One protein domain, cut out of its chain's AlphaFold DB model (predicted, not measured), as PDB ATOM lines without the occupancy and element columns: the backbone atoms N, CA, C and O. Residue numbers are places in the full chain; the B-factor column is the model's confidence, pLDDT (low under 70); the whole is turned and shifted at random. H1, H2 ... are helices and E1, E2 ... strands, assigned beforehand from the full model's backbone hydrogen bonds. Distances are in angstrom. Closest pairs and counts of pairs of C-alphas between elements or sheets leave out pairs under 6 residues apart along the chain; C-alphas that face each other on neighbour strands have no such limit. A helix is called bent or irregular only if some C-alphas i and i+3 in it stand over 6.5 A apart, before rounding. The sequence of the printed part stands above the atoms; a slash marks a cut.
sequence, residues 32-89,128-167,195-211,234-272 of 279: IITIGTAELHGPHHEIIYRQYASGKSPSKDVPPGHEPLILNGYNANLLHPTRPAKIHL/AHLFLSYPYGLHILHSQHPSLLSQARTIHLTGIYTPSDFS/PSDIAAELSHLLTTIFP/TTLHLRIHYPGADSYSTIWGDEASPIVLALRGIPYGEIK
ATOM      1  N   ILE A  32    -102.458 -37.114 194.469       87.62
ATOM      2  CA  ILE A  32    -101.265 -37.071 195.296       87.62
ATOM      3  C   ILE A  32    -101.653 -36.516 196.659       87.62
ATOM      4  O   ILE A  32    -102.267 -35.453 196.729       87.62
ATOM      5  N   ILE A  33    -101.240 -37.182 197.733       89.44
ATOM      6  CA  ILE A  33    -101.383 -36.690 199.107       89.44
ATOM      7  C   ILE A  33    -100.006 -36.647 199.758       89.44
ATOM      8  O   ILE A  33     -99.226 -37.589 199.624       89.44
ATOM      9  N   THR A  34     -99.710 -35.570 200.484       90.62
ATOM     10  CA  THR A  34     -98.499 -35.447 201.303       90.62
ATOM     11  C   THR A  34     -98.873 -35.352 202.779       90.62
ATOM     12  O   THR A  34     -99.648 -34.476 203.163       90.62
ATOM     13  N   ILE A  35     -98.291 -36.219 203.607       90.56
ATOM     14  CA  ILE A  35     -98.474 -36.252 205.060       90.56
ATOM     15  C   ILE A  35     -97.132 -36.006 205.739       90.56
ATOM     16  O   ILE A  35     -96.134 -36.686 205.480       90.56
ATOM     17  N   GLY A  36     -97.112 -35.042 206.648       88.69
ATOM     18  CA  GLY A  36     -95.925 -34.726 207.420       88.69
ATOM     19  C   GLY A  36     -96.233 -33.819 208.595       88.69
ATOM     20  O   GLY A  36     -97.382 -33.634 208.989       88.69
ATOM     21  N   THR A  37     -95.177 -33.243 209.152       88.44
ATOM     22  CA  THR A  37     -95.276 -32.274 210.242       88.44
ATOM     23  C   THR A  37     -94.691 -30.950 209.791       88.44
ATOM     24  O   THR A  37     -93.813 -30.906 208.926       88.44
ATOM     25  N   ALA A  38     -95.192 -29.860 210.358       88.00
ATOM     26  CA  ALA A  38     -94.630 -28.541 210.129       88.00
ATOM     27  C   ALA A  38     -94.417 -27.796 211.443       88.00
ATOM     28  O   ALA A  38     -95.257 -27.836 212.339       88.00
ATOM     29  N   GLU A  39     -93.287 -27.108 211.523       87.00
ATOM     30  CA  GLU A  39     -92.855 -26.279 212.637       87.00
ATOM     31  C   GLU A  39     -93.691 -24.994 212.695       87.00
ATOM     32  O   GLU A  39     -93.841 -24.267 211.707       87.00
ATOM     33  N   LEU A  40     -94.227 -24.683 213.871       84.94
ATOM     34  CA  LEU A  40     -94.928 -23.437 214.144       84.94
ATOM     35  C   LEU A  40     -93.910 -22.327 214.394       84.94
ATOM     36  O   LEU A  40     -93.202 -22.328 215.398       84.94
ATOM     37  N   HIS A  41     -93.867 -21.342 213.501       84.62
ATOM     38  CA  HIS A  41     -92.972 -20.199 213.627       84.62
ATOM     39  C   HIS A  41     -93.758 -18.926 213.943       84.62
ATOM     40  O   HIS A  41     -94.599 -18.492 213.154       84.62
ATOM     41  N   GLY A  42     -93.472 -18.294 215.078       83.00
ATOM     42  CA  GLY A  42     -94.137 -17.060 215.484       83.00
ATOM     43  C   GLY A  42     -93.880 -16.679 216.941       83.00
ATOM     44  O   GLY A  42     -93.024 -17.275 217.599       83.00
ATOM     45  N   PRO A  43     -94.606 -15.676 217.459       82.81
ATOM     46  CA  PRO A  43     -94.553 -15.310 218.868       82.81
ATOM     47  C   PRO A  43     -94.948 -16.491 219.761       82.81
ATOM     48  O   PRO A  43     -95.906 -17.202 219.464       82.81
ATOM     49  N   HIS A  44     -94.258 -16.675 220.888       81.50
ATOM     50  CA  HIS A  44     -94.473 -17.836 221.762       81.50
ATOM     51  C   HIS A  44     -95.928 -17.970 222.249       81.50
ATOM     52  O   HIS A  44     -96.469 -19.071 222.286       81.50
ATOM     53  N   HIS A  45     -96.597 -16.850 222.541       81.00
ATOM     54  CA  HIS A  45     -98.006 -16.847 222.946       81.00
ATOM     55  C   HIS A  45     -98.957 -17.320 221.834       81.00
ATOM     56  O   HIS A  45     -99.929 -18.002 222.136       81.00
ATOM     57  N   GLU A  46     -98.664 -17.020 220.563       80.69
ATOM     58  CA  GLU A  46     -99.455 -17.494 219.414       80.69
ATOM     59  C   GLU A  46     -99.272 -18.999 219.202       80.69
ATOM     60  O   GLU A  46    -100.228 -19.708 218.897       80.69
ATOM     61  N   ILE A  47     -98.049 -19.504 219.398       80.62
ATOM     62  CA  ILE A  47     -97.754 -20.942 219.318       80.62
ATOM     63  C   ILE A  47     -98.530 -21.686 220.410       80.62
ATOM     64  O   ILE A  47     -99.233 -22.651 220.108       80.62
ATOM     65  N   ILE A  48     -98.472 -21.197 221.655       80.56
ATOM     66  CA  ILE A  48     -99.223 -21.776 222.775       80.56
ATOM     67  C   ILE A  48    -100.726 -21.704 222.500       80.56
ATOM     68  O   ILE A  48    -101.422 -22.705 222.638       80.56
ATOM     69  N   TYR A  49    -101.243 -20.553 222.071       80.81
ATOM     70  CA  TYR A  49    -102.662 -20.424 221.756       80.81
ATOM     71  C   TYR A  49    -103.070 -21.424 220.667       80.81
ATOM     72  O   TYR A  49    -104.054 -22.139 220.808       80.81
ATOM     73  N   ARG A  50    -102.277 -21.573 219.606       78.50
ATOM     74  CA  ARG A  50    -102.599 -22.506 218.524       78.50
ATOM     75  C   ARG A  50    -102.583 -23.976 218.950       78.50
ATOM     76  O   ARG A  50    -103.376 -24.752 218.420       78.50
ATOM     77  N   GLN A  51    -101.704 -24.349 219.877       77.06
ATOM     78  CA  GLN A  51    -101.556 -25.731 220.343       77.06
ATOM     79  C   GLN A  51    -102.509 -26.104 221.484       77.06
ATOM     80  O   GLN A  51    -102.934 -27.254 221.551       77.06
ATOM     81  N   TYR A  52    -102.844 -25.149 222.355       76.56
ATOM     82  CA  TYR A  52    -103.548 -25.407 223.616       76.56
ATOM     83  C   TYR A  52    -104.915 -24.710 223.733       76.56
ATOM     84  O   TYR A  52    -105.688 -25.022 224.639       76.56
ATOM     85  N   ALA A  53    -105.244 -23.745 222.864       73.62
ATOM     86  CA  ALA A  53    -106.544 -23.075 222.929       73.62
ATOM     87  C   ALA A  53    -107.685 -23.967 222.415       73.62
ATOM     88  O   ALA A  53    -107.487 -24.978 221.738       73.62
ATOM     89  N   SER A  54    -108.917 -23.567 222.739       67.88
ATOM     90  CA  SER A  54    -110.153 -24.239 222.307       67.88
ATOM     91  C   SER A  54    -110.274 -25.704 222.753       67.88
ATOM     92  O   SER A  54    -110.920 -26.499 222.077       67.88
ATOM     93  N   GLY A  55    -109.656 -26.070 223.882       63.53
ATOM     94  CA  GLY A  55    -109.697 -27.436 224.415       63.53
ATOM     95  C   GLY A  55    -108.836 -28.434 223.637       63.53
ATOM     96  O   GLY A  55    -108.959 -29.637 223.854       63.53
ATOM     97  N   LYS A  56    -107.969 -27.956 222.736       69.94
ATOM     98  CA  LYS A  56    -106.990 -28.799 222.053       69.94
ATOM     99  C   LYS A  56    -105.862 -29.131 223.023       69.94
ATOM    100  O   LYS A  56    -105.289 -28.243 223.645       69.94
ATOM    101  N   SER A  57    -105.545 -30.410 223.157       67.19
ATOM    102  CA  SER A  57    -104.272 -30.841 223.723       67.19
ATOM    103  C   SER A  57    -103.265 -30.986 222.580       67.19
ATOM    104  O   SER A  57    -103.662 -31.455 221.509       67.19
ATOM    105  N   PRO A  58    -101.979 -30.656 222.780       63.97
ATOM    106  CA  PRO A  58    -100.946 -30.986 221.807       63.97
ATOM    107  C   PRO A  58    -101.013 -32.487 221.521       63.97
ATOM    108  O   PRO A  58    -101.080 -33.297 222.449       63.97
ATOM    109  N   SER A  59    -101.052 -32.849 220.238       63.72
ATOM    110  CA  SER A  59    -100.975 -34.244 219.812       63.72
ATOM    111  C   SER A  59     -99.711 -34.846 220.412       63.72
ATOM    112  O   SER A  59     -98.614 -34.359 220.136       63.72
ATOM    113  N   LYS A  60     -99.873 -35.893 221.227       64.00
ATOM    114  CA  LYS A  60     -98.775 -36.630 221.883       64.00
ATOM    115  C   LYS A  60     -97.752 -37.185 220.875       64.00
ATOM    116  O   LYS A  60     -96.623 -37.507 221.228       64.00
ATOM    117  N   ASP A  61     -98.180 -37.218 219.627       66.19
ATOM    118  CA  ASP A  61     -97.670 -37.988 218.512       66.19
ATOM    119  C   ASP A  61     -96.753 -37.189 217.564       66.19
ATOM    120  O   ASP A  61     -96.241 -37.708 216.572       66.19
ATOM    121  N   VAL A  62     -96.576 -35.893 217.832       72.12
ATOM    122  CA  VAL A  62     -95.883 -34.932 216.961       72.12
ATOM    123  C   VAL A  62     -94.842 -34.166 217.790       72.12
ATOM    124  O   VAL A  62     -95.073 -33.942 218.980       72.12
ATOM    125  N   PRO A  63     -93.700 -33.744 217.206       75.06
ATOM    126  CA  PRO A  63     -92.693 -32.972 217.929       75.06
ATOM    127  C   PRO A  63     -93.271 -31.713 218.587       75.06
ATOM    128  O   PRO A  63     -94.240 -31.130 218.085       75.06
ATOM    129  N   PRO A  64     -92.659 -31.221 219.679       72.31
ATOM    130  CA  PRO A  64     -93.143 -30.016 220.327       72.31
ATOM    131  C   PRO A  64     -93.008 -28.840 219.354       72.31
ATOM    132  O   PRO A  64     -92.090 -28.773 218.532       72.31
ATOM    133  N   GLY A  65     -93.969 -27.921 219.398       75.50
ATOM    134  CA  GLY A  65     -94.012 -26.811 218.441       75.50
ATOM    135  C   GLY A  65     -94.334 -27.209 216.993       75.50
ATOM    136  O   GLY A  65     -94.282 -26.337 216.135       75.50
ATOM    137  N   HIS A  66     -94.668 -28.471 216.700       80.19
ATOM    138  CA  HIS A  66     -95.087 -28.900 215.365       80.19
ATOM    139  C   HIS A  66     -96.590 -29.197 215.307       80.19
ATOM    140  O   HIS A  66     -97.245 -29.430 216.324       80.19
ATOM    141  N   GLU A  67     -97.142 -29.158 214.098       84.38
ATOM    142  CA  GLU A  67     -98.530 -29.507 213.796       84.38
ATOM    143  C   GLU A  67     -98.561 -30.569 212.683       84.38
ATOM    144  O   GLU A  67     -97.798 -30.452 211.713       84.38
ATOM    145  N   PRO A  68     -99.413 -31.605 212.799       85.94
ATOM    146  CA  PRO A  68     -99.610 -32.571 211.727       85.94
ATOM    147  C   PRO A  68    -100.315 -31.901 210.544       85.94
ATOM    148  O   PRO A  68    -101.307 -31.195 210.716       85.94
ATOM    149  N   LEU A  69     -99.811 -32.134 209.334       85.69
ATOM    150  CA  LEU A  69    -100.401 -31.618 208.104       85.69
ATOM    151  C   LEU A  69    -100.649 -32.747 207.109       85.69
ATOM    152  O   LEU A  69     -99.749 -33.525 206.789       85.69
ATOM    153  N   ILE A  70    -101.870 -32.766 206.577       86.31
ATOM    154  CA  ILE A  70    -102.297 -33.612 205.466       86.31
ATOM    155  C   ILE A  70    -102.700 -32.664 204.344       86.31
ATOM    156  O   ILE A  70    -103.633 -31.875 204.495       86.31
ATOM    157  N   LEU A  71    -101.953 -32.687 203.244       84.00
ATOM    158  CA  LEU A  71    -102.175 -31.803 202.106       84.00
ATOM    159  C   LEU A  71    -102.508 -32.609 200.855       84.00
ATOM    160  O   LEU A  71    -101.857 -33.612 200.562       84.00
ATOM    161  N   ASN A  72    -103.463 -32.099 200.081       81.81
ATOM    162  CA  ASN A  72    -103.683 -32.539 198.709       81.81
ATOM    163  C   ASN A  72    -102.599 -31.917 197.816       81.81
ATOM    164  O   ASN A  72    -102.377 -30.704 197.840       81.81
ATOM    165  N   GLY A  73    -101.926 -32.754 197.034       83.38
ATOM    166  CA  GLY A  73    -100.793 -32.406 196.188       83.38
ATOM    167  C   GLY A  73     -99.435 -32.772 196.792       83.38
ATOM    168  O   GLY A  73     -99.301 -33.118 197.969       83.38
ATOM    169  N   TYR A  74     -98.400 -32.693 195.956       87.00
ATOM    170  CA  TYR A  74     -97.015 -32.900 196.371       87.00
ATOM    171  C   TYR A  74     -96.464 -31.649 197.069       87.00
ATOM    172  O   TYR A  74     -96.478 -30.560 196.492       87.00
ATOM    173  N   ASN A  75     -95.930 -31.800 198.284       87.12
ATOM    174  CA  ASN A  75     -95.270 -30.710 199.003       87.12
ATOM    175  C   ASN A  75     -93.860 -31.109 199.465       87.12
ATOM    176  O   ASN A  75     -93.682 -31.754 200.496       87.12
ATOM    177  N   ALA A  76     -92.845 -30.652 198.729       86.44
ATOM    178  CA  ALA A  76     -91.442 -30.931 199.034       86.44
ATOM    179  C   ALA A  76     -90.985 -30.384 200.397       86.44
ATOM    180  O   ALA A  76     -90.112 -30.977 201.022       86.44
ATOM    181  N   ASN A  77     -91.573 -29.282 200.880       86.62
ATOM    182  CA  ASN A  77     -91.169 -28.675 202.151       86.62
ATOM    183  C   ASN A  77     -91.554 -29.551 203.350       86.62
ATOM    184  O   ASN A  77     -90.851 -29.537 204.352       86.62
ATOM    185  N   LEU A  78     -92.646 -30.322 203.250       84.25
ATOM    186  CA  LEU A  78     -93.062 -31.258 204.307       84.25
ATOM    187  C   LEU A  78     -92.204 -32.521 204.366       84.25
ATOM    188  O   LEU A  78     -92.153 -33.176 205.400       84.25
ATOM    189  N   LEU A  79     -91.561 -32.870 203.254       85.06
ATOM    190  CA  LEU A  79     -90.768 -34.089 203.101       85.06
ATOM    191  C   LEU A  79     -89.267 -33.829 203.259       85.06
ATOM    192  O   LEU A  79     -88.463 -34.759 203.203       85.06
ATOM    193  N   HIS A  80     -88.867 -32.562 203.388       81.69
ATOM    194  CA  HIS A  80     -87.464 -32.197 203.374       81.69
ATOM    195  C   HIS A  80     -86.791 -32.644 204.681       81.69
ATOM    196  O   HIS A  80     -87.142 -32.140 205.748       81.69
ATOM    197  N   PRO A  81     -85.771 -33.520 204.622       71.12
ATOM    198  CA  PRO A  81     -85.199 -34.136 205.817       71.12
ATOM    199  C   PRO A  81     -84.562 -33.098 206.753       71.12
ATOM    200  O   PRO A  81     -84.753 -33.142 207.961       71.12
ATOM    201  N   THR A  82     -83.827 -32.128 206.204       74.25
ATOM    202  CA  THR A  82     -83.042 -31.157 206.994       74.25
ATOM    203  C   THR A  82     -83.685 -29.777 207.146       74.25
ATOM    204  O   THR A  82     -83.117 -28.903 207.798       74.25
ATOM    205  N   ARG A  83     -84.844 -29.531 206.524       79.62
ATOM    206  CA  ARG A  83     -85.498 -28.212 206.508       79.62
ATOM    207  C   ARG A  83     -86.988 -28.403 206.768       79.62
ATOM    208  O   ARG A  83     -87.727 -28.565 205.801       79.62
ATOM    209  N   PRO A  84     -87.434 -28.397 208.034       74.75
ATOM    210  CA  PRO A  84     -88.839 -28.620 208.339       74.75
ATOM    211  C   PRO A  84     -89.705 -27.544 207.680       74.75
ATOM    212  O   PRO A  84     -89.315 -26.373 207.582       74.75
ATOM    213  N   ALA A  85     -90.894 -27.938 207.223       82.12
ATOM    214  CA  ALA A  85     -91.894 -26.991 206.752       82.12
ATOM    215  C   ALA A  85     -92.251 -26.019 207.880       82.12
ATOM    216  O   ALA A  85     -92.406 -26.435 209.021       82.12
ATOM    217  N   LYS A  86     -92.420 -24.735 207.559       84.12
ATOM    218  CA  LYS A  86     -92.730 -23.700 208.550       84.12
ATOM    219  C   LYS A  86     -94.127 -23.152 208.333       84.12
ATOM    220  O   LYS A  86     -94.455 -22.698 207.236       84.12
ATOM    221  N   ILE A  87     -94.932 -23.145 209.389       81.88
ATOM    222  CA  ILE A  87     -96.199 -22.425 209.424       81.88
ATOM    223  C   ILE A  87     -95.970 -21.115 210.163       81.88
ATOM    224  O   ILE A  87     -95.810 -21.088 211.382       81.88
ATOM    225  N   HIS A  88     -95.974 -20.018 209.414       80.25
ATOM    226  CA  HIS A  88     -95.875 -18.685 209.986       80.25
ATOM    227  C   HIS A  88     -97.199 -18.293 210.636       80.25
ATOM    228  O   HIS A  88     -98.223 -18.151 209.958       80.25
ATOM    229  N   LEU A  89     -97.171 -18.112 211.953       77.81
ATOM    230  CA  LEU A  89     -98.298 -17.572 212.695       77.81
ATOM    231  C   LEU A  89     -98.334 -16.059 212.499       77.81
ATOM    232  O   LEU A  89     -97.289 -15.408 212.610       77.81
ATOM    233  N   ALA A 128    -103.548 -41.977 194.088       82.88
ATOM    234  CA  ALA A 128    -102.590 -42.818 193.379       82.88
ATOM    235  C   ALA A 128    -101.230 -42.821 194.100       82.88
ATOM    236  O   ALA A 128    -100.594 -43.871 194.198       82.88
ATOM    237  N   HIS A 129    -100.814 -41.671 194.648       90.69
ATOM    238  CA  HIS A 129     -99.506 -41.484 195.275       90.69
ATOM    239  C   HIS A 129     -99.618 -40.879 196.676       90.69
ATOM    240  O   HIS A 129    -100.161 -39.792 196.864       90.69
ATOM    241  N   LEU A 130     -99.026 -41.552 197.656       91.94
ATOM    242  CA  LEU A 130     -98.964 -41.102 199.040       91.94
ATOM    243  C   LEU A 130     -97.516 -40.786 199.415       91.94
ATOM    244  O   LEU A 130     -96.663 -41.665 199.369       91.94
ATOM    245  N   PHE A 131     -97.231 -39.546 199.800       93.19
ATOM    246  CA  PHE A 131     -95.920 -39.111 200.271       93.19
ATOM    247  C   PHE A 131     -95.943 -38.907 201.784       93.19
ATOM    248  O   PHE A 131     -96.763 -38.151 202.296       93.19
ATOM    249  N   LEU A 132     -95.032 -39.559 202.498       93.00
ATOM    250  CA  LEU A 132     -94.992 -39.605 203.954       93.00
ATOM    251  C   LEU A 132     -93.625 -39.149 204.467       93.00
ATOM    252  O   LEU A 132     -92.588 -39.638 204.014       93.00
ATOM    253  N   SER A 133     -93.625 -38.268 205.464       91.88
ATOM    254  CA  SER A 133     -92.421 -37.950 206.235       91.88
ATOM    255  C   SER A 133     -92.140 -39.046 207.271       91.88
ATOM    256  O   SER A 133     -92.982 -39.315 208.117       91.88
ATOM    257  N   TYR A 134     -90.950 -39.640 207.292       89.94
ATOM    258  CA  TYR A 134     -90.529 -40.565 208.351       89.94
ATOM    259  C   TYR A 134     -89.830 -39.802 209.495       89.94
ATOM    260  O   TYR A 134     -88.991 -38.945 209.199       89.94
ATOM    261  N   PRO A 135     -90.125 -40.092 210.780       87.50
ATOM    262  CA  PRO A 135     -91.093 -41.083 211.272       87.50
ATOM    263  C   PRO A 135     -92.526 -40.539 211.448       87.50
ATOM    264  O   PRO A 135     -93.484 -41.293 211.358       87.50
ATOM    265  N   TYR A 136     -92.709 -39.235 211.651       86.75
ATOM    266  CA  TYR A 136     -93.985 -38.684 212.143       86.75
ATOM    267  C   TYR A 136     -95.170 -38.782 211.172       86.75
ATOM    268  O   TYR A 136     -96.307 -38.966 211.591       86.75
ATOM    269  N   GLY A 137     -94.932 -38.660 209.868       86.75
ATOM    270  CA  GLY A 137     -95.970 -38.817 208.847       86.75
ATOM    271  C   GLY A 137     -96.534 -40.237 208.789       86.75
ATOM    272  O   GLY A 137     -97.708 -40.404 208.467       86.75
ATOM    273  N   LEU A 138     -95.732 -41.243 209.156       88.88
ATOM    274  CA  LEU A 138     -96.189 -42.625 209.296       88.88
ATOM    275  C   LEU A 138     -97.171 -42.763 210.465       88.88
ATOM    276  O   LEU A 138     -98.264 -43.302 210.291       88.88
ATOM    277  N   HIS A 139     -96.828 -42.176 211.611       87.38
ATOM    278  CA  HIS A 139     -97.701 -42.153 212.777       87.38
ATOM    279  C   HIS A 139     -99.023 -41.425 212.492       87.38
ATOM    280  O   HIS A 139    -100.104 -41.910 212.832       87.38
ATOM    281  N   ILE A 140     -98.965 -40.258 211.842       87.69
ATOM    282  CA  ILE A 140    -100.158 -39.470 211.483       87.69
ATOM    283  C   ILE A 140    -101.079 -40.274 210.559       87.69
ATOM    284  O   ILE A 140    -102.296 -40.265 210.741       87.69
ATOM    285  N   LEU A 141    -100.508 -40.995 209.590       87.56
ATOM    286  CA  LEU A 141    -101.274 -41.872 208.709       87.56
ATOM    287  C   LEU A 141    -101.994 -42.966 209.508       87.56
ATOM    288  O   LEU A 141    -103.191 -43.166 209.316       87.56
ATOM    289  N   HIS A 142    -101.282 -43.639 210.414       86.88
ATOM    290  CA  HIS A 142    -101.836 -44.728 211.215       86.88
ATOM    291  C   HIS A 142    -102.930 -44.253 212.190       86.88
ATOM    292  O   HIS A 142    -103.972 -44.891 212.312       86.88
ATOM    293  N   SER A 143    -102.714 -43.115 212.855       84.38
ATOM    294  CA  SER A 143    -103.625 -42.571 213.872       84.38
ATOM    295  C   SER A 143    -104.856 -41.871 213.292       84.38
ATOM    296  O   SER A 143    -105.944 -41.993 213.856       84.38
ATOM    297  N   GLN A 144    -104.714 -41.131 212.186       82.62
ATOM    298  CA  GLN A 144    -105.788 -40.276 211.671       82.62
ATOM    299  C   GLN A 144    -106.494 -40.853 210.438       82.62
ATOM    300  O   GLN A 144    -107.705 -40.687 210.314       82.62
ATOM    301  N   HIS A 145    -105.769 -41.493 209.508       82.94
ATOM    302  CA  HIS A 145    -106.310 -41.878 208.193       82.94
ATOM    303  C   HIS A 145    -105.777 -43.237 207.684       82.94
ATOM    304  O   HIS A 145    -105.190 -43.302 206.597       82.94
ATOM    305  N   PRO A 146    -106.015 -44.353 208.403       84.00
ATOM    306  CA  PRO A 146    -105.485 -45.663 208.016       84.00
ATOM    307  C   PRO A 146    -106.050 -46.178 206.682       84.00
ATOM    308  O   PRO A 146    -105.396 -46.951 205.985       84.00
ATOM    309  N   SER A 147    -107.244 -45.725 206.282       82.00
ATOM    310  CA  SER A 147    -107.885 -46.125 205.024       82.00
ATOM    311  C   SER A 147    -107.110 -45.694 203.777       82.00
ATOM    312  O   SER A 147    -107.191 -46.373 202.759       82.00
ATOM    313  N   LEU A 148    -106.322 -44.613 203.851       82.81
ATOM    314  CA  LEU A 148    -105.547 -44.121 202.706       82.81
ATOM    315  C   LEU A 148    -104.478 -45.124 202.255       82.81
ATOM    316  O   LEU A 148    -104.070 -45.113 201.095       82.81
ATOM    317  N   LEU A 149    -104.033 -46.002 203.156       82.88
ATOM    318  CA  LEU A 149    -102.975 -46.965 202.879       82.88
ATOM    319  C   LEU A 149    -103.454 -48.086 201.948       82.88
ATOM    320  O   LEU A 149    -102.747 -48.425 201.004       82.88
ATOM    321  N   SER A 150    -104.670 -48.608 202.147       79.62
ATOM    322  CA  SER A 150    -105.237 -49.649 201.272       79.62
ATOM    323  C   SER A 150    -105.647 -49.122 199.895       79.62
ATOM    324  O   SER A 150    -105.843 -49.896 198.960       79.62
ATOM    325  N   GLN A 151    -105.786 -47.804 199.769       81.31
ATOM    326  CA  GLN A 151    -106.241 -47.135 198.556       81.31
ATOM    327  C   GLN A 151    -105.070 -46.633 197.694       81.31
ATOM    328  O   GLN A 151    -105.256 -46.398 196.499       81.31
ATOM    329  N   ALA A 152    -103.871 -46.498 198.274       85.69
ATOM    330  CA  ALA A 152    -102.688 -45.984 197.596       85.69
ATOM    331  C   ALA A 152    -102.024 -47.018 196.671       85.69
ATOM    332  O   ALA A 152    -101.669 -48.124 197.083       85.69
ATOM    333  N   ARG A 153    -101.767 -46.626 195.414       87.62
ATOM    334  CA  ARG A 153    -100.994 -47.443 194.452       87.62
ATOM    335  C   ARG A 153     -99.491 -47.314 194.658       87.62
ATOM    336  O   ARG A 153     -98.733 -48.236 194.375       87.62
ATOM    337  N   THR A 154     -99.029 -46.159 195.117       90.75
ATOM    338  CA  THR A 154     -97.609 -45.917 195.354       90.75
ATOM    339  C   THR A 154     -97.422 -45.147 196.646       90.75
ATOM    340  O   THR A 154     -98.057 -44.115 196.858       90.75
ATOM    341  N   ILE A 155     -96.534 -45.637 197.505       92.50
ATOM    342  CA  ILE A 155     -96.240 -45.038 198.804       92.50
ATOM    343  C   ILE A 155     -94.769 -44.629 198.813       92.50
ATOM    344  O   ILE A 155     -93.882 -45.453 198.618       92.50
ATOM    345  N   HIS A 156     -94.511 -43.347 199.035       94.12
ATOM    346  CA  HIS A 156     -93.187 -42.754 199.136       94.12
ATOM    347  C   HIS A 156     -92.930 -42.362 200.587       94.12
ATOM    348  O   HIS A 156     -93.481 -41.378 201.073       94.12
ATOM    349  N   LEU A 157     -92.077 -43.110 201.277       93.75
ATOM    350  CA  LEU A 157     -91.659 -42.812 202.640       93.75
ATOM    351  C   LEU A 157     -90.281 -42.147 202.606       93.75
ATOM    352  O   LEU A 157     -89.300 -42.744 202.156       93.75
ATOM    353  N   THR A 158     -90.203 -40.901 203.062       92.69
ATOM    354  CA  THR A 158     -88.978 -40.096 203.032       92.69
ATOM    355  C   THR A 158     -88.682 -39.511 204.399       92.69
ATOM    356  O   THR A 158     -89.569 -38.916 204.999       92.69
ATOM    357  N   GLY A 159     -87.454 -39.598 204.896       89.94
ATOM    358  CA  GLY A 159     -87.128 -38.944 206.162       89.94
ATOM    359  C   GLY A 159     -85.713 -39.190 206.640       89.94
ATOM    360  O   GLY A 159     -84.845 -39.597 205.869       89.94
ATOM    361  N   ILE A 160     -85.491 -38.916 207.921       88.19
ATOM    362  CA  ILE A 160     -84.207 -39.111 208.592       88.19
ATOM    363  C   ILE A 160     -84.352 -40.246 209.598       88.19
ATOM    364  O   ILE A 160     -85.347 -40.309 210.317       88.19
ATOM    365  N   TYR A 161     -83.345 -41.110 209.668       88.44
ATOM    366  CA  TYR A 161     -83.221 -42.087 210.740       88.44
ATOM    367  C   TYR A 161     -81.977 -41.805 211.574       88.44
ATOM    368  O   TYR A 161     -80.857 -41.819 211.064       88.44
ATOM    369  N   THR A 162     -82.187 -41.558 212.863       84.56
ATOM    370  CA  THR A 162     -81.125 -41.448 213.863       84.56
ATOM    371  C   THR A 162     -81.214 -42.647 214.803       84.56
ATOM    372  O   THR A 162     -82.242 -42.791 215.473       84.56
ATOM    373  N   PRO A 163     -80.180 -43.504 214.872       79.75
ATOM    374  CA  PRO A 163     -80.181 -44.647 215.776       79.75
ATOM    375  C   PRO A 163     -80.241 -44.157 217.225       79.75
ATOM    376  O   PRO A 163     -79.551 -43.203 217.587       79.75
ATOM    377  N   SER A 164     -81.071 -44.798 218.046       74.44
ATOM    378  CA  SER A 164     -81.183 -44.449 219.471       74.44
ATOM    379  C   SER A 164     -80.149 -45.192 220.320       74.44
ATOM    380  O   SER A 164     -79.456 -44.572 221.120       74.44
ATOM    381  N   ASP A 165     -79.983 -46.498 220.083       71.38
ATOM    382  CA  ASP A 165     -79.119 -47.370 220.896       71.38
ATOM    383  C   ASP A 165     -77.897 -47.920 220.137       71.38
ATOM    384  O   ASP A 165     -76.933 -48.402 220.748       71.38
ATOM    385  N   PHE A 166     -77.914 -47.874 218.800       74.38
ATOM    386  CA  PHE A 166     -76.843 -48.428 217.978       74.38
ATOM    387  C   PHE A 166     -75.665 -47.458 217.859       74.38
ATOM    388  O   PHE A 166     -75.800 -46.320 217.413       74.38
ATOM    389  N   SER A 167     -74.472 -47.942 218.211       72.06
ATOM    390  CA  SER A 167     -73.211 -47.234 217.980       72.06
ATOM    391  C   SER A 167     -72.278 -48.094 217.118       72.06
ATOM    392  O   SER A 167     -71.921 -49.203 217.530       72.06
ATOM    393  N   PRO A 195     -88.483 -45.687 219.631       63.34
ATOM    394  CA  PRO A 195     -88.055 -46.441 218.448       63.34
ATOM    395  C   PRO A 195     -88.886 -47.708 218.200       63.34
ATOM    396  O   PRO A 195     -89.102 -48.105 217.055       63.34
ATOM    397  N   SER A 196     -89.388 -48.310 219.282       62.91
ATOM    398  CA  SER A 196     -90.259 -49.488 219.257       62.91
ATOM    399  C   SER A 196     -91.620 -49.209 218.609       62.91
ATOM    400  O   SER A 196     -92.108 -50.044 217.849       62.91
ATOM    401  N   ASP A 197     -92.209 -48.037 218.859       79.06
ATOM    402  CA  ASP A 197     -93.514 -47.654 218.309       79.06
ATOM    403  C   ASP A 197     -93.392 -47.380 216.804       79.06
ATOM    404  O   ASP A 197     -94.185 -47.875 216.003       79.06
ATOM    405  N   ILE A 198     -92.314 -46.703 216.393       81.44
ATOM    406  CA  ILE A 198     -92.025 -46.417 214.980       81.44
ATOM    407  C   ILE A 198     -91.790 -47.717 214.196       81.44
ATOM    408  O   ILE A 198     -92.275 -47.877 213.072       81.44
ATOM    409  N   ALA A 199     -91.041 -48.662 214.774       83.94
ATOM    410  CA  ALA A 199     -90.794 -49.959 214.155       83.94
ATOM    411  C   ALA A 199     -92.088 -50.775 214.007       83.94
ATOM    412  O   ALA A 199     -92.291 -51.424 212.975       83.94
ATOM    413  N   ALA A 200     -92.977 -50.717 215.003       86.00
ATOM    414  CA  ALA A 200     -94.282 -51.364 214.957       86.00
ATOM    415  C   ALA A 200     -95.189 -50.750 213.880       86.00
ATOM    416  O   ALA A 200     -95.805 -51.488 213.115       86.00
ATOM    417  N   GLU A 201     -95.221 -49.422 213.753       87.31
ATOM    418  CA  GLU A 201     -95.990 -48.725 212.715       87.31
ATOM    419  C   GLU A 201     -95.499 -49.039 211.304       87.31
ATOM    420  O   GLU A 201     -96.301 -49.263 210.396       87.31
ATOM    421  N   LEU A 202     -94.178 -49.093 211.111       88.31
ATOM    422  CA  LEU A 202     -93.595 -49.458 209.824       88.31
ATOM    423  C   LEU A 202     -93.923 -50.916 209.505       88.31
ATOM    424  O   LEU A 202     -94.363 -51.215 208.397       88.31
ATOM    425  N   SER A 203     -93.794 -51.808 210.488       87.31
ATOM    426  CA  SER A 203     -94.179 -53.213 210.335       87.31
ATOM    427  C   SER A 203     -95.660 -53.349 209.978       87.31
ATOM    428  O   SER A 203     -95.989 -54.092 209.059       87.31
ATOM    429  N   HIS A 204     -96.543 -52.581 210.623       87.12
ATOM    430  CA  HIS A 204     -97.972 -52.556 210.319       87.12
ATOM    431  C   HIS A 204     -98.250 -52.068 208.890       87.12
ATOM    432  O   HIS A 204     -99.049 -52.671 208.166       87.12
ATOM    433  N   LEU A 205     -97.565 -51.005 208.448       87.88
ATOM    434  CA  LEU A 205     -97.635 -50.533 207.064       87.88
ATOM    435  C   LEU A 205     -97.237 -51.647 206.093       87.88
ATOM    436  O   LEU A 205     -97.973 -51.913 205.145       87.88
ATOM    437  N   LEU A 206     -96.126 -52.340 206.350       88.50
ATOM    438  CA  LEU A 206     -95.662 -53.424 205.486       88.50
ATOM    439  C   LEU A 206     -96.638 -54.592 205.466       88.50
ATOM    440  O   LEU A 206     -96.955 -55.063 204.385       88.50
ATOM    441  N   THR A 207     -97.175 -55.019 206.612       85.50
ATOM    442  CA  THR A 207     -98.164 -56.108 206.649       85.50
ATOM    443  C   THR A 207     -99.477 -55.739 205.973       85.50
ATOM    444  O   THR A 207    -100.188 -56.620 205.500       85.50
ATOM    445  N   THR A 208     -99.818 -54.449 205.921       84.50
ATOM    446  CA  THR A 208    -101.037 -53.997 205.239       84.50
ATOM    447  C   THR A 208    -100.835 -53.939 203.722       84.50
ATOM    448  O   THR A 208    -101.744 -54.286 202.975       84.50
ATOM    449  N   ILE A 209     -99.646 -53.537 203.256       84.31
ATOM    450  CA  ILE A 209     -99.298 -53.531 201.822       84.31
ATOM    451  C   ILE A 209     -99.035 -54.955 201.314       84.31
ATOM    452  O   ILE A 209     -99.455 -55.319 200.219       84.31
ATOM    453  N   PHE A 210     -98.335 -55.751 202.114       82.88
ATOM    454  CA  PHE A 210     -97.889 -57.106 201.821       82.88
ATOM    455  C   PHE A 210     -98.492 -58.065 202.856       82.88
ATOM    456  O   PHE A 210     -97.806 -58.474 203.798       82.88
ATOM    457  N   PRO A 211     -99.784 -58.416 202.724       77.56
ATOM    458  CA  PRO A 211    -100.415 -59.338 203.650       77.56
ATOM    459  C   PRO A 211     -99.673 -60.683 203.643       77.56
ATOM    460  O   PRO A 211     -99.330 -61.197 202.569       77.56
ATOM    461  N   THR A 234     -99.225 -52.464 194.832       83.25
ATOM    462  CA  THR A 234     -98.698 -51.282 195.500       83.25
ATOM    463  C   THR A 234     -97.174 -51.255 195.461       83.25
ATOM    464  O   THR A 234     -96.503 -52.205 195.851       83.25
ATOM    465  N   THR A 235     -96.616 -50.128 195.023       89.31
ATOM    466  CA  THR A 235     -95.167 -49.892 194.997       89.31
ATOM    467  C   THR A 235     -94.735 -49.085 196.221       89.31
ATOM    468  O   THR A 235     -95.283 -48.012 196.477       89.31
ATOM    469  N   LEU A 236     -93.736 -49.567 196.964       90.88
ATOM    470  CA  LEU A 236     -93.153 -48.865 198.110       90.88
ATOM    471  C   LEU A 236     -91.788 -48.272 197.737       90.88
ATOM    472  O   LEU A 236     -90.852 -48.995 197.410       90.88
ATOM    473  N   HIS A 237     -91.659 -46.951 197.838       93.12
ATOM    474  CA  HIS A 237     -90.396 -46.232 197.710       93.12
ATOM    475  C   HIS A 237     -89.939 -45.735 199.076       93.12
ATOM    476  O   HIS A 237     -90.621 -44.932 199.710       93.12
ATOM    477  N   LEU A 238     -88.750 -46.158 199.496       92.62
ATOM    478  CA  LEU A 238     -88.162 -45.773 200.772       92.62
ATOM    479  C   LEU A 238     -86.894 -44.940 200.541       92.62
ATOM    480  O   LEU A 238     -85.942 -45.413 199.927       92.62
ATOM    481  N   ARG A 239     -86.877 -43.692 201.024       92.00
ATOM    482  CA  ARG A 239     -85.728 -42.776 200.935       92.00
ATOM    483  C   ARG A 239     -85.370 -42.244 202.317       92.00
ATOM    484  O   ARG A 239     -85.909 -41.233 202.765       92.00
ATOM    485  N   ILE A 240     -84.437 -42.918 202.977       91.38
ATOM    486  CA  ILE A 240     -84.014 -42.581 204.338       91.38
ATOM    487  C   ILE A 240     -82.607 -41.995 204.321       91.38
ATOM    488  O   ILE A 240     -81.685 -42.567 203.744       91.38
ATOM    489  N   HIS A 241     -82.458 -40.839 204.956       89.75
ATOM    490  CA  HIS A 241     -81.181 -40.187 205.186       89.75
ATOM    491  C   HIS A 241     -80.633 -40.584 206.561       89.75
ATOM    492  O   HIS A 241     -81.304 -40.399 207.578       89.75
ATOM    493  N   TYR A 242     -79.402 -41.091 206.587       88.00
ATOM    494  CA  TYR A 242     -78.695 -41.471 207.807       88.00
ATOM    495  C   TYR A 242     -77.597 -40.430 208.080       88.00
ATOM    496  O   TYR A 242     -76.604 -40.396 207.349       88.00
ATOM    497  N   PRO A 243     -77.763 -39.549 209.081       85.06
ATOM    498  CA  PRO A 243     -76.788 -38.510 209.376       85.06
ATOM    499  C   PRO A 243     -75.543 -39.097 210.064       85.06
ATOM    500  O   PRO A 243     -75.641 -40.050 210.837       85.06
ATOM    501  N   GLY A 244     -74.376 -38.491 209.824       79.12
ATOM    502  CA  GLY A 244     -73.106 -38.835 210.481       79.12
ATOM    503  C   GLY A 244     -72.039 -39.404 209.539       79.12
ATOM    504  O   GLY A 244     -72.350 -39.880 208.451       79.12
ATOM    505  N   ALA A 245     -70.772 -39.342 209.969       69.62
ATOM    506  CA  ALA A 245     -69.611 -39.755 209.169       69.62
ATOM    507  C   ALA A 245     -69.538 -41.281 208.935       69.62
ATOM    508  O   ALA A 245     -69.199 -41.712 207.839       69.62
ATOM    509  N   ASP A 246     -69.949 -42.087 209.923       69.19
ATOM    510  CA  ASP A 246     -69.976 -43.560 209.858       69.19
ATOM    511  C   ASP A 246     -71.415 -44.106 209.788       69.19
ATOM    512  O   ASP A 246     -71.801 -45.062 210.463       69.19
ATOM    513  N   SER A 247     -72.256 -43.461 208.979       79.62
ATOM    514  CA  SER A 247     -73.690 -43.763 208.902       79.62
ATOM    515  C   SER A 247     -74.017 -45.045 208.130       79.62
ATOM    516  O   SER A 247     -75.077 -45.635 208.333       79.62
ATOM    517  N   TYR A 248     -73.104 -45.533 207.281       83.56
ATOM    518  CA  TYR A 248     -73.341 -46.724 206.456       83.56
ATOM    519  C   TYR A 248     -73.522 -48.000 207.289       83.56
ATOM    520  O   TYR A 248     -74.402 -48.807 206.996       83.56
ATOM    521  N   SER A 249     -72.720 -48.185 208.343       82.19
ATOM    522  CA  SER A 249     -72.862 -49.331 209.252       82.19
ATOM    523  C   SER A 249     -74.199 -49.332 209.982       82.19
ATOM    524  O   SER A 249     -74.725 -50.399 210.272       82.19
ATOM    525  N   THR A 250     -74.778 -48.157 210.233       84.00
ATOM    526  CA  THR A 250     -76.083 -48.013 210.888       84.00
ATOM    527  C   THR A 250     -77.227 -48.520 210.015       84.00
ATOM    528  O   THR A 250     -78.211 -49.024 210.543       84.00
ATOM    529  N   ILE A 251     -77.096 -48.442 208.685       86.44
ATOM    530  CA  ILE A 251     -78.133 -48.918 207.756       86.44
ATOM    531  C   ILE A 251     -78.436 -50.398 207.999       86.44
ATOM    532  O   ILE A 251     -79.603 -50.775 207.976       86.44
ATOM    533  N   TRP A 252     -77.395 -51.203 208.231       86.94
ATOM    534  CA  TRP A 252     -77.470 -52.666 208.296       86.94
ATOM    535  C   TRP A 252     -77.249 -53.243 209.693       86.94
ATOM    536  O   TRP A 252     -77.674 -54.359 209.956       86.94
ATOM    537  N   GLY A 253     -76.529 -52.526 210.556       80.81
ATOM    538  CA  GLY A 253     -76.162 -52.996 211.889       80.81
ATOM    539  C   GLY A 253     -77.218 -52.719 212.954       80.81
ATOM    540  O   GLY A 253     -77.196 -53.372 213.994       80.81
ATOM    541  N   ASP A 254     -78.123 -51.768 212.711       84.50
ATOM    542  CA  ASP A 254     -79.249 -51.503 213.602       84.50
ATOM    543  C   ASP A 254     -80.481 -52.297 213.152       84.50
ATOM    544  O   ASP A 254     -81.004 -52.089 212.056       84.50
ATOM    545  N   GLU A 255     -80.975 -53.188 214.010       84.12
ATOM    546  CA  GLU A 255     -82.205 -53.957 213.776       84.12
ATOM    547  C   GLU A 255     -83.445 -53.054 213.679       84.12
ATOM    548  O   GLU A 255     -84.430 -53.415 213.035       84.12
ATOM    549  N   ALA A 256     -83.403 -51.863 214.287       84.75
ATOM    550  CA  ALA A 256     -84.467 -50.867 214.193       84.75
ATOM    551  C   ALA A 256     -84.347 -49.979 212.940       84.75
ATOM    552  O   ALA A 256     -85.159 -49.067 212.754       84.75
ATOM    553  N   SER A 257     -83.351 -50.212 212.076       88.06
ATOM    554  CA  SER A 257     -83.182 -49.470 210.827       88.06
ATOM    555  C   SER A 257     -84.403 -49.673 209.919       88.06
ATOM    556  O   SER A 257     -84.759 -50.814 209.613       88.06
ATOM    557  N   PRO A 258     -85.035 -48.603 209.400       89.25
ATOM    558  CA  PRO A 258     -86.225 -48.716 208.557       89.25
ATOM    559  C   PRO A 258     -85.973 -49.506 207.269       89.25
ATOM    560  O   PRO A 258     -86.893 -50.135 206.755       89.25
ATOM    561  N   ILE A 259     -84.732 -49.522 206.767       90.88
ATOM    562  CA  ILE A 259     -84.335 -50.354 205.622       90.88
ATOM    563  C   ILE A 259     -84.338 -51.840 206.004       90.88
ATOM    564  O   ILE A 259     -84.879 -52.654 205.262       90.88
ATOM    565  N   VAL A 260     -83.789 -52.199 207.169       89.38
ATOM    566  CA  VAL A 260     -83.781 -53.588 207.671       89.38
ATOM    567  C   VAL A 260     -85.207 -54.066 207.939       89.38
ATOM    568  O   VAL A 260     -85.589 -55.149 207.496       89.38
ATOM    569  N   LEU A 261     -86.027 -53.228 208.580       89.81
ATOM    570  CA  LEU A 261     -87.439 -53.523 208.828       89.81
ATOM    571  C   LEU A 261     -88.229 -53.697 207.520       89.81
ATOM    572  O   LEU A 261     -88.993 -54.654 207.402       89.81
ATOM    573  N   ALA A 262     -88.004 -52.835 206.521       89.44
ATOM    574  CA  ALA A 262     -88.596 -52.963 205.188       89.44
ATOM    575  C   ALA A 262     -88.251 -54.299 204.528       89.44
ATOM    576  O   ALA A 262     -89.145 -55.026 204.106       89.44
ATOM    577  N   LEU A 263     -86.969 -54.658 204.493       89.19
ATOM    578  CA  LEU A 263     -86.520 -55.908 203.879       89.19
ATOM    579  C   LEU A 263     -87.055 -57.146 204.602       89.19
ATOM    580  O   LEU A 263     -87.331 -58.152 203.959       89.19
ATOM    581  N   ARG A 264     -87.236 -57.075 205.924       87.44
ATOM    582  CA  ARG A 264     -87.818 -58.166 206.713       87.44
ATOM    583  C   ARG A 264     -89.325 -58.316 206.499       87.44
ATOM    584  O   ARG A 264     -89.833 -59.433 206.568       87.44
ATOM    585  N   GLY A 265     -90.037 -57.211 206.291       83.75
ATOM    586  CA  GLY A 265     -91.490 -57.206 206.131       83.75
ATOM    587  C   GLY A 265     -91.984 -57.401 204.696       83.75
ATOM    588  O   GLY A 265     -93.181 -57.597 204.518       83.75
ATOM    589  N   ILE A 266     -91.108 -57.365 203.683       85.31
ATOM    590  CA  ILE A 266     -91.465 -57.629 202.280       85.31
ATOM    591  C   ILE A 266     -91.247 -59.126 201.983       85.31
ATOM    592  O   ILE A 266     -90.102 -59.565 201.878       85.31
ATOM    593  N   PRO A 267     -92.314 -59.931 201.830       77.56
ATOM    594  CA  PRO A 267     -92.195 -61.380 201.663       77.56
ATOM    595  C   PRO A 267     -91.731 -61.796 200.258       77.56
ATOM    596  O   PRO A 267     -91.112 -62.847 200.097       77.56
ATOM    597  N   TYR A 268     -92.050 -61.002 199.234       75.81
ATOM    598  CA  TYR A 268     -91.702 -61.246 197.833       75.81
ATOM    599  C   TYR A 268     -91.790 -59.936 197.040       75.81
ATOM    600  O   TYR A 268     -92.659 -59.105 197.298       75.81
ATOM    601  N   GLY A 269     -90.897 -59.745 196.069       77.19
ATOM    602  CA  GLY A 269     -90.890 -58.561 195.211       77.19
ATOM    603  C   GLY A 269     -89.526 -58.287 194.585       77.19
ATOM    604  O   GLY A 269     -88.512 -58.861 194.986       77.19
ATOM    605  N   GLU A 270     -89.502 -57.401 193.594       83.25
ATOM    606  CA  GLU A 270     -88.259 -56.858 193.054       83.25
ATOM    607  C   GLU A 270     -87.769 -55.727 193.964       83.25
ATOM    608  O   GLU A 270     -88.474 -54.743 194.189       83.25
ATOM    609  N   ILE A 271     -86.557 -55.871 194.498       86.25
ATOM    610  CA  ILE A 271     -85.951 -54.875 195.381       86.25
ATOM    611  C   ILE A 271     -84.847 -54.166 194.609       86.25
ATOM    612  O   ILE A 271     -83.815 -54.753 194.285       86.25
ATOM    613  N   LYS A 272     -85.051 -52.872 194.360       90.12
ATOM    614  CA  LYS A 272     -84.030 -51.985 193.809       90.12
ATOM    615  C   LYS A 272     -83.466 -51.107 194.924       90.12
ATOM    616  O   LYS A 272     -84.202 -50.342 195.541       90.12
TER     617      LYS A 272
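AT A GLANCE: This is residues 32 to 89, 128 to 167, 195 to 211 and 234 to 272 of the 279 residues of an uncharacterized protein of Hortaea werneckii (UniProt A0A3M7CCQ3). A twisted, branched sheet of six strands makes a long wall, with H3 across one face, H1 on the same face towards one end of the domain, and little H2 on the opposite face. H5 packs on H3, H4 and H7 and only grazes the sheet; H6 lies off it, and residues 52 to 57 stick out. The printed part has 154 residues with seven named helices and six named strands, in the order E1 H1 E2 H2 E3 E4 H3 H4 E5 H5 E6 H6 H7. The class is mixed, helices and strands; of the neighbour pairs, E1 and E2 are antiparallel and the others parallel. The whole is compact, with a radius of gyration of the C-alphas of 16.2 A and spans of 50 by 38 by 25 A.

HOW THE PARTS SIT: E1, residues 32 to 41, bends by 55 degrees at residue 36. H1, residues 44 to 55, is on the sheet; its closest C-alphas to E1 are those of Ile 47 and Leu 40, 6.4 A. E2, residues 66 to 72, lies on one side of E1, with N 36 and O 69 3.0 A apart. H2, residues 76 to 79, is on the face opposite H1. On the other side of E1 lie E3, residues 85 to 88, with N 39 and O 85 2.7 A apart, and E4, residues 129 to 134, with N 35 and O 131 2.8 A apart. H3, residues 136 to 144, runs across the strands, at 72 degrees to E1 on the local plane; the closest C-alphas are those of Gly 36 and Gly 137, 4.3 A. E4, H3, H4 at residues 147 to 151, and E5 at residues 154 to 160 form a strand-helix-strand unit, two parallel neighbour strands with helices between, its crossover right-handed; N 132 and O 156 are 2.8 A apart. The hub H5, residues 195 to 209, touches H3, for which His 139 and Glu 201 have the closest C-alphas, 6.8 A, and H4, for which Ser 150 and Ile 209 do, 7.1 A. E6, residues 235 to 241, is parallel to E5, with N 157 and O 237 2.8 A apart. H6, residues 247 to 253, and H7, residues 258 to 265, touch only at the corner, Trp 252 and Val 260 having the closest C-alphas, 6.4 A. H7 touches H5 at a steep tilt of 45 degrees, the same way; the closest C-alphas, of Leu 206 and Gly 265, are 5.7 A apart. Every O i to N i+4 pair is within hydrogen-bond range in H3, H5 and H7, against 6 of 8 in H1, 2 of 3 in H6 and 0 of 1 in H4, where 2 of 2 O i to N i+3 pairs are; H2 is too short for such a pair.

IN THESE COORDINATES: E1 begins at C-alpha 32 (-101.265, -37.071, 195.296) and is 26.3 A long. H5 measures 21.3 A, E5 20.0 A, E6 19.8 A and E2 19.1 A. H1 is irregular, C-alphas 51 and 54 being 8.9 A apart. H7 ends at C-alpha 265 (-91.490, -57.206, 206.131).

THE WHOLE: The C-alphas farthest apart are those of His 45 and Tyr 268, 51.4 A. The printed part has three cuts: across the first, where 38 residues of the chain are not printed, C-alphas 89 and 128 are 32.1 A apart; across the second, where 27 are not printed, C-alphas 167 and 195 are 14.9 A apart; across the third, where 22 are not printed, C-alphas 211 and 234 are 11.6 A apart. Of the links printed whole, none is long. In the model, pLDDT is under 70 at residues 54 to 61, 195 to 196 and 245 to 246.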